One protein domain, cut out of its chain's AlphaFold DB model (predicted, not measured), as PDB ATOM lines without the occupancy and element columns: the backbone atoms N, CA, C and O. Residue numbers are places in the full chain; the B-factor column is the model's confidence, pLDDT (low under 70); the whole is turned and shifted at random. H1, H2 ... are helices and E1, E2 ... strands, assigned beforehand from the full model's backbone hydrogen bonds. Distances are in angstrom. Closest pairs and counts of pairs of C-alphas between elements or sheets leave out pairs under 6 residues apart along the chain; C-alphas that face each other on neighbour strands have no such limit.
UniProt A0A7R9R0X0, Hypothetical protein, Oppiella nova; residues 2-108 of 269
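This is residues 2 to 108 of the 269 residues of the protein "Hypothetical protein" of Oppiella nova (UniProt A0A7R9R0X0). Look for a small parallel sheet, E1 E2 E3 in that order, with helix H4 over one face, running along the strands. Helices H1 and H2 run the same way and meet through a part of each, grazing the sheet, as does short H3. The printed part has 107 residues, with four named helices and three named strands in the order H1 E1 H2 E2 H3 E3 H4, of mixed class. It is flat, spanning 45 by 40 by 19 A, and only just compact, close to loose, with a radius of gyration of the C-alphas of 15.4 A.

Start with H1, residues 2 to 15: its residues 2 to 5 alone touch H2, residues 41 to 56, at a shallow tilt of 28 degrees, with Glu 2 and Phe 50 the closest C-alphas at 7.3 A. E1, residues 24 to 30, is parallel to E2, residues 61 to 67; find N 28 and O 64 at 2.8 A. E2 is parallel to E3, residues 83 to 85; find N 84 and O 65 at 2.8 A. E1, H2, E2 and E2, H3, E3, with H3 at residues 70 to 73, are strand-helix-strand units, parallel neighbours with a helix between, with right-handed crossovers. H4, residues 93 to 105, makes two layers with the sheet, a helix on one face, at a height over the sheet of 9.9 A; its closest C-alpha pair with E3 is Lys 96 and Ile 84, 7.2 A. In H2 and H4 every O i to N i+4 pair is within hydrogen-bond range, in H1 8 of 10; H3 is too short for one.

Find C-alpha 2 at (30.378, 9.204, 47.294), where H1 begins its 20.8 A. E1 spans 19.4 A, H2 22.4 A and E2 18.5 A. H4 runs 18.4 A to C-alpha 105 at (27.577, -0.753, 21.744).

The C-alphas farthest apart, of Ser 17 and Gly 89, are 46.9 A apart. The printed part has no cut and no long link; 22 residues are under 70 in pLDDT, among them 86 to 95.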
ATOM      1  N   GLU A   2      29.261   8.240  47.382       64.81
ATOM      2  CA  GLU A   2      30.378   9.204  47.294       64.81
ATOM      3  C   GLU A   2      31.593   8.675  46.506       64.81
ATOM      4  O   GLU A   2      32.152   9.388  45.678       64.81
ATOM      5  N   LEU A   3      31.921   7.387  46.672       72.50
ATOM      6  CA  LEU A   3      32.982   6.720  45.910       72.50
ATOM      7  C   LEU A   3      32.733   6.753  44.392       72.50
ATOM      8  O   LEU A   3      33.657   7.029  43.642       72.50
ATOM      9  N   ILE A   4      31.487   6.530  43.950       72.88
ATOM     10  CA  ILE A   4      31.127   6.527  42.521       72.88
ATOM     11  C   ILE A   4      31.323   7.923  41.941       72.88
ATOM     12  O   ILE A   4      31.961   8.068  40.906       72.88
ATOM     13  N   ASN A   5      30.823   8.954  42.629       71.12
ATOM     14  CA  ASN A   5      30.984  10.329  42.168       71.12
ATOM     15  C   ASN A   5      32.468  10.704  42.040       71.12
ATOM     16  O   ASN A   5      32.875  11.237  41.014       71.12
ATOM     17  N   ARG A   6      33.289  10.357  43.041       76.38
ATOM     18  CA  ARG A   6      34.737  10.594  42.993       76.38
ATOM     19  C   ARG A   6      35.395   9.878  41.813       76.38
ATOM     20  O   ARG A   6      36.129  10.512  41.067       76.38
ATOM     21  N   THR A   7      35.083   8.598  41.612       77.50
ATOM     22  CA  THR A   7      35.608   7.816  40.485       77.50
ATOM     23  C   THR A   7      35.241   8.449  39.145       77.50
ATOM     24  O   THR A   7      36.110   8.608  38.295       77.50
ATOM     25  N   LEU A   8      33.988   8.869  38.955       79.06
ATOM     26  CA  LEU A   8      33.568   9.528  37.715       79.06
ATOM     27  C   LEU A   8      34.304  10.858  37.491       79.06
ATOM     28  O   LEU A   8      34.756  11.126  36.384       79.06
ATOM     29  N   MET A   9      34.508  11.655  38.544       75.94
ATOM     30  CA  MET A   9      35.272  12.905  38.445       75.94
ATOM     31  C   MET A   9      36.748  12.677  38.086       75.94
ATOM     32  O   MET A   9      37.308  13.433  37.292       75.94
ATOM     33  N   GLU A  10      37.379  11.635  38.634       77.50
ATOM     34  CA  GLU A  10      38.755  11.250  38.289       77.50
ATOM     35  C   GLU A  10      38.875  10.825  36.815       77.50
ATOM     36  O   GLU A  10      39.857  11.167  36.157       77.50
ATOM     37  N   PHE A  11      37.857  10.145  36.272       73.38
ATOM     38  CA  PHE A  11      37.790   9.802  34.847       73.38
ATOM     39  C   PHE A  11      37.565  11.017  33.936       73.38
ATOM     40  O   PHE A  11      38.053  11.028  32.804       73.38
ATOM     41  N   ASP A  12      36.848  12.038  34.405       74.69
ATOM     42  CA  ASP A  12      36.523  13.228  33.613       74.69
ATOM     43  C   ASP A  12      37.722  14.167  33.436       74.69
ATOM     44  O   ASP A  12      37.923  14.702  32.341       74.69
ATOM     45  N   ALA A  13      38.549  14.325  34.472       71.94
ATOM     46  CA  ALA A  13      39.667  15.270  34.504       71.94
ATOM     47  C   ALA A  13      40.638  15.197  33.299       71.94
ATOM     48  O   ALA A  13      40.916  16.243  32.708       71.94
ATOM     49  N   PRO A  14      41.140  14.023  32.861       72.19
ATOM     50  CA  PRO A  14      42.044  13.945  31.707       72.19
ATOM     51  C   PRO A  14      41.343  14.171  30.359       72.19
ATOM     52  O   PRO A  14      42.012  14.335  29.341       72.19
ATOM     53  N   SER A  15      40.008  14.162  30.330       72.12
ATOM     54  CA  SER A  15      39.223  14.191  29.095       72.12
ATOM     55  C   SER A  15      38.675  15.573  28.730       72.12
ATOM     56  O   SER A  15      38.184  15.730  27.617       72.12
ATOM     57  N   GLU A  16      38.789  16.590  29.600       69.75
ATOM     58  CA  GLU A  16      38.202  17.930  29.377       69.75
ATOM     59  C   GLU A  16      38.698  18.628  28.094       69.75
ATOM     60  O   GLU A  16      37.965  19.428  27.516       69.75
ATOM     61  N   SER A  17      39.915  18.336  27.624       72.25
ATOM     62  CA  SER A  17      40.490  18.953  26.418       72.25
ATOM     63  C   SER A  17      40.275  18.146  25.133       72.25
ATOM     64  O   SER A  17      40.548  18.650  24.043       72.25
ATOM     65  N   LEU A  18      39.793  16.905  25.230       82.69
ATOM     66  CA  LEU A  18      39.622  16.024  24.076       82.69
ATOM     67  C   LEU A  18      38.332  16.361  23.330       82.69
ATOM     68  O   LEU A  18      37.298  16.571  23.955       82.69
ATOM     69  N   ALA A  19      38.373  16.366  21.997       85.12
ATOM     70  CA  ALA A  19      37.190  16.643  21.181       85.12
ATOM     71  C   ALA A  19      36.216  15.448  21.086       85.12
ATOM     72  O   ALA A  19      35.003  15.628  20.966       85.12
ATOM     73  N   GLY A  20      36.748  14.226  21.180       86.19
ATOM     74  CA  GLY A  20      35.981  12.985  21.214       86.19
ATOM     75  C   GLY A  20      36.378  12.142  22.421       86.19
ATOM     76  O   GLY A  20      37.544  11.772  22.558       86.19
ATOM     77  N   ILE A  21      35.413  11.844  23.288       88.94
ATOM     78  CA  ILE A  21      35.596  11.006  24.475       88.94
ATOM     79  C   ILE A  21      34.871   9.672  24.249       88.94
ATOM     80  O   ILE A  21      33.699   9.682  23.859       88.94
ATOM     81  N   PRO A  22      35.515   8.526  24.530       86.94
ATOM     82  CA  PRO A  22      34.851   7.229  24.515       86.94
ATOM     83  C   PRO A  22      33.595   7.188  25.397       86.94
ATOM     84  O   PRO A  22      33.493   7.880  26.411       86.94
ATOM     85  N   SER A  23      32.647   6.332  25.029       87.50
ATOM     86  CA  SER A  23      31.426   6.095  25.800       87.50
ATOM     87  C   SER A  23      31.746   5.573  27.206       87.50
ATOM     88  O   SER A  23      32.542   4.640  27.349       87.50
ATOM     89  N   LYS A  24      31.090   6.117  28.234       88.12
ATOM     90  CA  LYS A  24      31.250   5.680  29.629       88.12
ATOM     91  C   LYS A  24      30.063   4.818  30.035       88.12
ATOM     92  O   LYS A  24      28.934   5.303  30.104       88.12
ATOM     93  N   ASN A  25      30.333   3.552  30.321       86.38
ATOM     94  CA  ASN A  25      29.340   2.586  30.773       86.38
ATOM     95  C   ASN A  25      29.658   2.175  32.205       86.38
ATOM     96  O   ASN A  25      30.758   1.696  32.481       86.38
ATOM     97  N   PHE A  26      28.701   2.351  33.109       85.44
ATOM     98  CA  PHE A  26      28.802   1.903  34.490       85.44
ATOM     99  C   PHE A  26      27.762   0.816  34.727       85.44
ATOM    100  O   PHE A  26      26.566   1.067  34.613       85.44
ATOM    101  N   ILE A  27      28.212  -0.396  35.042       83.94
ATOM    102  CA  ILE A  27      27.321  -1.518  35.336       83.94
ATOM    103  C   ILE A  27      27.321  -1.723  36.844       83.94
ATOM    104  O   ILE A  27      28.347  -2.048  37.441       83.94
ATOM    105  N   TRP A  28      26.162  -1.520  37.455       79.69
ATOM    106  CA  TRP A  28      25.952  -1.720  38.878       79.69
ATOM    107  C   TRP A  28      25.241  -3.051  39.102       79.69
ATOM    108  O   TRP A  28      24.116  -3.233  38.645       79.69
ATOM    109  N   PHE A  29      25.874  -3.957  39.846       78.56
ATOM    110  CA  PHE A  29      25.244  -5.179  40.346       78.56
ATOM    111  C   PHE A  29      24.759  -5.011  41.789       78.56
ATOM    112  O   PHE A  29      25.551  -4.693  42.680       78.56
ATOM    113  N   ASP A  30      23.470  -5.226  42.014       75.94
ATOM    114  CA  ASP A  30      22.849  -5.268  43.331       75.94
ATOM    115  C   ASP A  30      22.128  -6.604  43.540       75.94
ATOM    116  O   ASP A  30      21.254  -7.005  42.771       75.94
ATOM    117  N   PHE A  31      22.501  -7.294  44.613       73.06
ATOM    118  CA  PHE A  31      21.957  -8.598  44.988       73.06
ATOM    119  C   PHE A  31      21.209  -8.517  46.327       73.06
ATOM    120  O   PHE A  31      21.279  -9.440  47.135       73.06
ATOM    121  N   GLY A  32      20.524  -7.396  46.585       64.12
ATOM    122  CA  GLY A  32      19.782  -7.161  47.828       64.12
ATOM    123  C   GLY A  32      20.658  -6.704  48.998       64.12
ATOM    124  O   GLY A  32      20.269  -6.846  50.156       64.12
ATOM    125  N   SER A  33      21.855  -6.182  48.718       62.06
ATOM    126  CA  SER A  33      22.766  -5.650  49.743       62.06
ATOM    127  C   SER A  33      22.545  -4.161  50.006       62.06
ATOM    128  O   SER A  33      23.028  -3.622  51.008       62.06
ATOM    129  N   LEU A  34      21.819  -3.487  49.119       62.91
ATOM    130  CA  LEU A  34      21.582  -2.059  49.203       62.91
ATOM    131  C   LEU A  34      20.286  -1.747  49.942       62.91
ATOM    132  O   LEU A  34      19.260  -2.402  49.796       62.91
ATOM    133  N   ARG A  35      20.373  -0.726  50.795       65.44
ATOM    134  CA  ARG A  35      19.246  -0.238  51.585       65.44
ATOM    135  C   ARG A  35      18.417   0.739  50.746       65.44
ATOM    136  O   ARG A  35      19.007   1.458  49.936       65.44
ATOM    137  N   PRO A  36      17.095   0.814  50.976       67.56
ATOM    138  CA  PRO A  36      16.240   1.810  50.338       67.56
ATOM    139  C   PRO A  36      16.719   3.235  50.640       67.56
ATOM    140  O   PRO A  36      17.531   3.458  51.545       67.56
ATOM    141  N   ALA A  37      16.185   4.203  49.886       72.00
ATOM    142  CA  ALA A  37      16.522   5.613  50.038       72.00
ATOM    143  C   ALA A  37      16.483   6.042  51.524       72.00
ATOM    144  O   ALA A  37      15.500   5.770  52.224       72.00
ATOM    145  N   PRO A  38      17.546   6.692  52.029       79.69
ATOM    146  CA  PRO A  38      17.648   7.018  53.440       79.69
ATOM    147  C   PRO A  38      16.548   7.990  53.880       79.69
ATOM    148  O   PRO A  38      16.197   8.934  53.169       79.69
ATOM    149  N   THR A  39      16.016   7.765  55.081       79.94
ATOM    150  CA  THR A  39      14.933   8.571  55.663       79.94
ATOM    151  C   THR A  39      15.444   9.676  56.582       79.94
ATOM    152  O   THR A  39      14.772  10.699  56.733       79.94
ATOM    153  N   ASP A  40      16.628   9.513  57.175       90.94
ATOM    154  CA  ASP A  40      17.238  10.536  58.016       90.94
ATOM    155  C   ASP A  40      17.637  11.766  57.189       90.94
ATOM    156  O   ASP A  40      18.058  11.675  56.034       90.94
ATOM    157  N   ARG A  41      17.482  12.953  57.785       87.31
ATOM    158  CA  ARG A  41      17.595  14.235  57.073       87.31
ATOM    159  C   ARG A  41      18.949  14.418  56.386       87.31
ATOM    160  O   ARG A  41      18.996  14.928  55.266       87.31
ATOM    161  N   GLU A  42      20.038  14.052  57.056       86.25
ATOM    162  CA  GLU A  42      21.384  14.240  56.516       86.25
ATOM    163  C   GLU A  42      21.680  13.279  55.372       86.25
ATOM    164  O   GLU A  42      22.112  13.720  54.305       86.25
ATOM    165  N   SER A  43      21.423  11.984  55.554       84.06
ATOM    166  CA  SER A  43      21.687  10.992  54.514       84.06
ATOM    167  C   SER A  43      20.746  11.173  53.332       84.06
ATOM    168  O   SER A  43      21.194  11.046  52.194       84.06
ATOM    169  N   LYS A  44      19.490  11.582  53.558       86.19
ATOM    170  CA  LYS A  44      18.567  11.978  52.484       86.19
ATOM    171  C   LYS A  44      19.119  13.141  51.668       86.19
ATOM    172  O   LYS A  44      19.097  13.095  50.444       86.19
ATOM    173  N   ARG A  45      19.671  14.171  52.319       86.50
ATOM    174  CA  ARG A  45      20.295  15.298  51.607       86.50
ATOM    175  C   ARG A  45      21.488  14.844  50.760       86.50
ATOM    176  O   ARG A  45      21.593  15.259  49.612       86.50
ATOM    177  N   ARG A  46      22.367  13.993  51.304       84.56
ATOM    178  CA  ARG A  46      23.520  13.439  50.561       84.56
ATOM    179  C   ARG A  46      23.076  12.554  49.394       84.56
ATOM    180  O   ARG A  46      23.693  12.582  48.335       84.56
ATOM    181  N   TYR A  47      22.007  11.787  49.587       84.12
ATOM    182  CA  TYR A  47      21.404  10.943  48.561       84.12
ATOM    183  C   TYR A  47      20.849  11.771  47.396       84.12
ATOM    184  O   TYR A  47      21.161  11.485  46.242       84.12
ATOM    185  N   GLU A  48      20.087  12.829  47.689       85.81
ATOM    186  CA  GLU A  48      19.545  13.718  46.655       85.81
ATOM    187  C   GLU A  48      20.648  14.492  45.918       85.81
ATOM    188  O   GLU A  48      20.574  14.628  44.699       85.81
ATOM    189  N   ASP A  49      21.706  14.931  46.613       85.44
ATOM    190  CA  ASP A  49      22.874  15.551  45.965       85.44
ATOM    191  C   ASP A  49      23.555  14.571  44.999       85.44
ATOM    192  O   ASP A  49      23.777  14.891  43.832       85.44
ATOM    193  N   PHE A  50      23.809  13.335  45.442       84.56
ATOM    194  CA  PHE A  50      24.366  12.289  44.582       84.56
ATOM    195  C   PHE A  50      23.494  12.036  43.347       84.56
ATOM    196  O   PHE A  50      23.998  11.992  42.225       84.56
ATOM    197  N   LYS A  51      22.184  11.882  43.547       84.50
ATOM    198  CA  LYS A  51      21.217  11.638  42.475       84.50
ATOM    199  C   LYS A  51      21.186  12.787  41.476       84.50
ATOM    200  O   LYS A  51      21.149  12.546  40.270       84.50
ATOM    201  N   TRP A  52      21.231  14.025  41.960       85.62
ATOM    202  CA  TRP A  52      21.308  15.209  41.116       85.62
ATOM    203  C   TRP A  52      22.592  15.205  40.276       85.62
ATOM    204  O   TRP A  52      22.520  15.302  39.049       85.62
ATOM    205  N   ARG A  53      23.758  14.982  40.895       85.00
ATOM    206  CA  ARG A  53      25.045  14.918  40.180       85.00
ATOM    207  C   ARG A  53      25.068  13.810  39.137       85.00
ATOM    208  O   ARG A  53      25.446  14.050  37.995       85.00
ATOM    209  N   LEU A  54      24.595  12.615  39.486       82.62
ATOM    210  CA  LEU A  54      24.536  11.490  38.555       82.62
ATOM    211  C   LEU A  54      23.666  11.807  37.329       82.62
ATOM    212  O   LEU A  54      24.019  11.459  36.208       82.62
ATOM    213  N   ARG A  55      22.539  12.498  37.528       82.38
ATOM    214  CA  ARG A  55      21.600  12.843  36.451       82.38
ATOM    215  C   ARG A  55      22.069  14.001  35.575       82.38
ATOM    216  O   ARG A  55      21.731  14.025  34.389       82.38
ATOM    217  N   TYR A  56      22.770  14.975  36.148       82.75
ATOM    218  CA  TYR A  56      23.043  16.246  35.476       82.75
ATOM    219  C   TYR A  56      24.531  16.515  35.246       82.75
ATOM    220  O   TYR A  56      24.876  16.955  34.150       82.75
ATOM    221  N   GLU A  57      25.413  16.228  36.208       81.62
ATOM    222  CA  GLU A  57      26.870  16.373  36.032       81.62
ATOM    223  C   GLU A  57      27.441  15.236  35.170       81.62
ATOM    224  O   GLU A  57      28.204  15.503  34.240       81.62
ATOM    225  N   HIS A  58      26.977  14.004  35.408       84.19
ATOM    226  CA  HIS A  58      27.444  12.768  34.756       84.19
ATOM    227  C   HIS A  58      26.496  12.266  33.667       84.19
ATOM    228  O   HIS A  58      26.271  11.068  33.497       84.19
ATOM    229  N   ARG A  59      25.894  13.191  32.917       84.81
ATOM    230  CA  ARG A  59      24.878  12.875  31.896       84.81
ATOM    231  C   ARG A  59      25.427  12.053  30.719       84.81
ATOM    232  O   ARG A  59      24.649  11.465  29.966       84.81
ATOM    233  N   ASP A  60      26.748  12.042  30.567       84.00
ATOM    234  CA  ASP A  60      27.541  11.244  29.632       84.00
ATOM    235  C   ASP A  60      27.838   9.815  30.102       84.00
ATOM    236  O   ASP A  60      28.377   9.020  29.330       84.00
ATOM    237  N   VAL A  61      27.470   9.469  31.334       86.19
ATOM    238  CA  VAL A  61      27.630   8.123  31.884       86.19
ATOM    239  C   VAL A  61      26.324   7.356  31.737       86.19
ATOM    240  O   VAL A  61      25.283   7.746  32.267       86.19
ATOM    241  N   ASN A  62      26.379   6.223  31.044       85.00
ATOM    242  CA  ASN A  62      25.253   5.304  30.965       85.00
ATOM    243  C   ASN A  62      25.358   4.291  32.098       85.00
ATOM    244  O   ASN A  62      26.278   3.477  32.154       85.00
ATOM    245  N   VAL A  63      24.417   4.389  33.033       83.50
ATOM    246  CA  VAL A  63      24.337   3.509  34.196       83.50
ATOM    247  C   VAL A  63      23.356   2.388  33.892       83.50
ATOM    248  O   VAL A  63      22.160   2.647  33.753       83.50
ATOM    249  N   PHE A  64      23.862   1.162  33.814       83.25
ATOM    250  CA  PHE A  64      23.078  -0.065  33.736       83.25
ATOM    251  C   PHE A  64      22.969  -0.676  35.122       83.25
ATOM    252  O   PHE A  64      23.971  -0.783  35.830       83.25
ATOM    253  N   MET A  65      21.770  -1.098  35.505       80.12
ATOM    254  CA  MET A  65      21.545  -1.680  36.821       80.12
ATOM    255  C   MET A  65      21.043  -3.104  36.710       80.12
ATOM    256  O   MET A  65      19.944  -3.356  36.218       80.12
ATOM    257  N   ALA A  66      21.859  -4.026  37.198       79.62
ATOM    258  CA  ALA A  66      21.516  -5.416  37.382       79.62
ATOM    259  C   ALA A  66      21.035  -5.607  38.821       79.62
ATOM    260  O   ALA A  66      21.841  -5.578  39.745       79.62
ATOM    261  N   THR A  67      19.724  -5.774  39.016       76.44
ATOM    262  CA  THR A  67      19.122  -5.918  40.354       76.44
ATOM    263  C   THR A  67      18.051  -7.007  40.399       76.44
ATOM    264  O   THR A  67      17.447  -7.357  39.376       76.44
ATOM    265  N   LEU A  68      17.825  -7.540  41.602       74.38
ATOM    266  CA  LEU A  68      16.688  -8.398  41.942       74.38
ATOM    267  C   LEU A  68      15.401  -7.582  42.165       74.38
ATOM    268  O   LEU A  68      14.313  -8.090  41.893       74.38
ATOM    269  N   ASN A  69      15.510  -6.323  42.613       74.81
ATOM    270  CA  ASN A  69      14.377  -5.451  42.920       74.81
ATOM    271  C   ASN A  69      14.530  -4.068  42.265       74.81
ATOM    272  O   ASN A  69      15.322  -3.234  42.694       74.81
ATOM    273  N   LYS A  70      13.733  -3.796  41.225       75.88
ATOM    274  CA  LYS A  70      13.778  -2.509  40.510       75.88
ATOM    275  C   LYS A  70      13.274  -1.341  41.357       75.88
ATOM    276  O   LYS A  70      13.713  -0.214  41.142       75.88
ATOM    277  N   GLU A  71      12.344  -1.588  42.282       76.75
ATOM    278  CA  GLU A  71      11.675  -0.521  43.041       76.75
ATOM    279  C   GLU A  71      12.654   0.301  43.881       76.75
ATOM    280  O   GLU A  71      12.470   1.510  44.010       76.75
ATOM    281  N   ASP A  72      13.731  -0.320  44.364       71.06
ATOM    282  CA  ASP A  72      14.711   0.318  45.248       71.06
ATOM    283  C   ASP A  72      15.507   1.445  44.564       71.06
ATOM    284  O   ASP A  72      16.137   2.254  45.242       71.06
ATOM    285  N   PHE A  73      15.458   1.530  43.228       71.94
ATOM    286  CA  PHE A  73      16.311   2.421  42.439       71.94
ATOM    287  C   PHE A  73      15.584   3.165  41.310       71.94
ATOM    288  O   PHE A  73      16.225   3.893  40.539       71.94
ATOM    289  N   LYS A  74      14.258   3.015  41.177       74.62
ATOM    290  CA  LYS A  74      13.461   3.728  40.154       74.62
ATOM    291  C   LYS A  74      13.661   5.235  40.186       74.62
ATOM    292  O   LYS A  74      13.535   5.922  39.178       74.62
ATOM    293  N   ASP A  75      13.967   5.769  41.357       75.44
ATOM    294  CA  ASP A  75      14.203   7.186  41.530       75.44
ATOM    295  C   ASP A  75      15.635   7.600  41.141       75.44
ATOM    296  O   ASP A  75      15.877   8.785  40.951       75.44
ATOM    297  N   LEU A  76      16.584   6.681  40.962       72.44
ATOM    298  CA  LEU A  76      17.934   6.977  40.474       72.44
ATOM    299  C   LEU A  76      17.994   6.922  38.949       72.44
ATOM    300  O   LEU A  76      18.458   7.881  38.320       72.44
ATOM    301  N   LEU A  77      17.457   5.860  38.350       72.19
ATOM    302  CA  LEU A  77      17.433   5.684  36.899       72.19
ATOM    303  C   LEU A  77      16.072   6.056  36.328       72.19
ATOM    304  O   LEU A  77      15.072   5.392  36.554       72.19
ATOM    305  N   SER A  78      16.059   7.111  35.518       59.53
ATOM    306  CA  SER A  78      14.829   7.596  34.872       59.53
ATOM    307  C   SER A  78      14.448   6.787  33.624       59.53
ATOM    308  O   SER A  78      13.432   7.078  33.001       59.53
ATOM    309  N   ARG A  79      15.305   5.853  33.191       66.81
ATOM    310  CA  ARG A  79      15.179   5.143  31.915       66.81
ATOM    311  C   ARG A  79      15.002   3.656  32.157       66.81
ATOM    312  O   ARG A  79      15.942   2.980  32.572       66.81
ATOM    313  N   ASP A  80      13.813   3.156  31.842       64.31
ATOM    314  CA  ASP A  80      13.472   1.751  32.059       64.31
ATOM    315  C   ASP A  80      14.325   0.779  31.224       64.31
ATOM    316  O   ASP A  80      14.539  -0.378  31.588       64.31
ATOM    317  N   GLU A  81      14.878   1.262  30.116       65.31
ATOM    318  CA  GLU A  81      15.768   0.499  29.243       65.31
ATOM    319  C   GLU A  81      17.120   0.152  29.890       65.31
ATOM    320  O   GLU A  81      17.796  -0.763  29.421       65.31
ATOM    321  N   ASN A  82      17.499   0.806  30.990       70.44
ATOM    322  CA  ASN A  82      18.777   0.575  31.667       70.44
ATOM    323  C   ASN A  82      18.708  -0.492  32.777       70.44
ATOM    324  O   ASN A  82      19.724  -0.780  33.416       70.44
ATOM    325  N   TRP A  83      17.538  -1.099  33.000       73.06
ATOM    326  CA  TRP A  83      17.369  -2.190  33.962       73.06
ATOM    327  C   TRP A  83      17.687  -3.552  33.353       73.06
ATOM    328  O   TRP A  83      17.145  -3.934  32.314       73.06
ATOM    329  N   ILE A  84      18.461  -4.345  34.085       73.19
ATOM    330  CA  ILE A  84      18.688  -5.765  33.840       73.19
ATOM    331  C   ILE A  84      18.091  -6.515  35.031       73.19
ATOM    332  O   ILE A  84      18.659  -6.550  36.120       73.19
ATOM    333  N   GLN A  85      16.906  -7.099  34.853       70.25
ATOM    334  CA  GLN A  85      16.291  -7.885  35.921       70.25
ATOM    335  C   GLN A  85      16.956  -9.257  35.999       70.25
ATOM    336  O   GLN A  85      16.808 -10.082  35.085       70.25
ATOM    337  N   MET A  86      17.668  -9.509  37.092       67.00
ATOM    338  CA  MET A  86      18.261 -10.814  37.363       67.00
ATOM    339  C   MET A  86      17.185 -11.715  37.978       67.00
ATOM    340  O   MET A  86      16.567 -11.358  38.975       67.00
ATOM    341  N   GLY A  87      16.890 -12.846  37.336       59.53
ATOM    342  CA  GLY A  87      15.970 -13.850  37.873       59.53
ATOM    343  C   GLY A  87      16.759 -14.955  38.565       59.53
ATOM    344  O   GLY A  87      17.801 -15.362  38.056       59.53
ATOM    345  N   MET A  88      16.271 -15.458  39.700       53.41
ATOM    346  CA  MET A  88      16.782 -16.713  40.252       53.41
ATOM    347  C   MET A  88      16.249 -17.871  39.394       53.41
ATOM    348  O   MET A  88      15.059 -18.167  39.438       53.41
ATOM    349  N   GLY A  89      17.124 -18.506  38.606       54.84
ATOM    350  CA  GLY A  89      16.859 -19.823  38.010       54.84
ATOM    351  C   GLY A  89      16.375 -19.884  36.557       54.84
ATOM    352  O   GLY A  89      15.636 -20.804  36.232       54.84
ATOM    353  N   SER A  90      16.769 -18.974  35.663       48.16
ATOM    354  CA  SER A  90      16.411 -19.096  34.238       48.16
ATOM    355  C   SER A  90      17.629 -19.169  33.321       48.16
ATOM    356  O   SER A  90      18.449 -18.250  33.347       48.16
ATOM    357  N   ASP A  91      17.624 -20.146  32.404       51.66
ATOM    358  CA  ASP A  91      18.438 -20.279  31.172       51.66
ATOM    359  C   ASP A  91      18.328 -19.068  30.202       51.66
ATOM    360  O   ASP A  91      18.705 -19.120  29.037       51.66
ATOM    361  N   SER A  92      17.803 -17.931  30.672       52.31
ATOM    362  CA  SER A  92      17.673 -16.659  29.959       52.31
ATOM    363  C   SER A  92      18.910 -15.756  30.115       52.31
ATOM    364  O   SER A  92      18.804 -14.543  29.887       52.31
ATOM    365  N   SER A  93      20.034 -16.277  30.616       55.53
ATOM    366  CA  SER A  93      21.270 -15.509  30.836       55.53
ATOM    367  C   SER A  93      21.817 -14.929  29.534       55.53
ATOM    368  O   SER A  93      22.304 -13.799  29.518       55.53
ATOM    369  N   ASP A  94      21.659 -15.669  28.439       54.44
ATOM    370  CA  ASP A  94      22.288 -15.358  27.156       54.44
ATOM    371  C   ASP A  94      21.523 -14.271  26.389       54.44
ATOM    372  O   ASP A  94      22.123 -13.340  25.863       54.44
ATOM    373  N   MET A  95      20.185 -14.288  26.410       51.50
ATOM    374  CA  MET A  95      19.380 -13.213  25.803       51.50
ATOM    375  C   MET A  95      19.575 -11.870  26.523       51.50
ATOM    376  O   MET A  95      19.714 -10.833  25.879       51.50
ATOM    377  N   LYS A  96      19.654 -11.877  27.861       70.31
ATOM    378  CA  LYS A  96      19.843 -10.648  28.651       70.31
ATOM    379  C   LYS A  96      21.255 -10.072  28.518       70.31
ATOM    380  O   LYS A  96      21.418  -8.855  28.603       70.31
ATOM    381  N   SER A  97      22.264 -10.919  28.312       68.88
ATOM    382  CA  SER A  97      23.640 -10.472  28.077       68.88
ATOM    383  C   SER A  97      23.816  -9.908  26.666       68.88
ATOM    384  O   SER A  97      24.424  -8.849  26.525       68.88
ATOM    385  N   VAL A  98      23.212 -10.520  25.641       74.31
ATOM    386  CA  VAL A  98      23.200  -9.981  24.268       74.31
ATOM    387  C   VAL A  98      22.503  -8.620  24.211       74.31
ATOM    388  O   VAL A  98      23.050  -7.679  23.634       74.31
ATOM    389  N   ASP A  99      21.352  -8.468  24.868       77.19
ATOM    390  CA  ASP A  99      20.647  -7.182  24.941       77.19
ATOM    391  C   ASP A  99      21.489  -6.099  25.627       77.19
ATOM    392  O   ASP A  99      21.530  -4.952  25.171       77.19
ATOM    393  N   LEU A 100      22.190  -6.450  26.710       79.12
ATOM    394  CA  LEU A 100      23.112  -5.538  27.382       79.12
ATOM    395  C   LEU A 100      24.277  -5.149  26.468       79.12
ATOM    396  O   LEU A 100      24.599  -3.967  26.366       79.12
ATOM    397  N   MET A 101      24.888  -6.116  25.785       82.31
ATOM    398  CA  MET A 101      25.989  -5.852  24.861       82.31
ATOM    399  C   MET A 101      25.551  -4.928  23.726       82.31
ATOM    400  O   MET A 101      26.245  -3.956  23.432       82.31
ATOM    401  N   ASN A 102      24.367  -5.150  23.154       83.25
ATOM    402  CA  ASN A 102      23.799  -4.268  22.136       83.25
ATOM    403  C   ASN A 102      23.612  -2.836  22.663       83.25
ATOM    404  O   ASN A 102      23.997  -1.880  21.991       83.25
ATOM    405  N   LYS A 103      23.107  -2.672  23.892       83.00
ATOM    406  CA  LYS A 103      22.960  -1.352  24.532       83.00
ATOM    407  C   LYS A 103      24.303  -0.675  24.806       83.00
ATOM    408  O   LYS A 103      24.448   0.521  24.560       83.00
ATOM    409  N   ILE A 104      25.299  -1.430  25.268       85.88
ATOM    410  CA  ILE A 104      26.664  -0.928  25.490       85.88
ATOM    411  C   ILE A 104      27.266  -0.424  24.175       85.88
ATOM    412  O   ILE A 104      27.863   0.648  24.150       85.88
ATOM    413  N   ILE A 105      27.071  -1.146  23.070       86.88
ATOM    414  CA  ILE A 105      27.577  -0.753  21.744       86.88
ATOM    415  C   ILE A 105      26.836   0.478  21.195       86.88
ATOM    416  O   ILE A 105      27.432   1.304  20.505       86.88
ATOM    417  N   GLN A 106      25.551   0.636  21.522       88.62
ATOM    418  CA  GLN A 106      24.744   1.809  21.155       88.62
ATOM    419  C   GLN A 106      24.963   3.024  22.066       88.62
ATOM    420  O   GLN A 106      24.423   4.104  21.816       88.62
ATOM    421  N   THR A 107      25.753   2.868  23.126       89.88
ATOM    422  CA  THR A 107      26.048   3.952  24.057       89.88
ATOM    423  C   THR A 107      26.857   5.029  23.337       89.88
ATOM    424  O   THR A 107      27.922   4.735  22.790       89.88
ATOM    425  N   PRO A 108      26.386   6.288  23.324       92.88
ATOM    426  CA  PRO A 108      27.059   7.323  22.569       92.88
ATOM    427  C   PRO A 108      28.421   7.665  23.176       92.88
ATOM    428  O   PRO A 108      28.573   7.816  24.388       92.88
TER     429      PRO A 108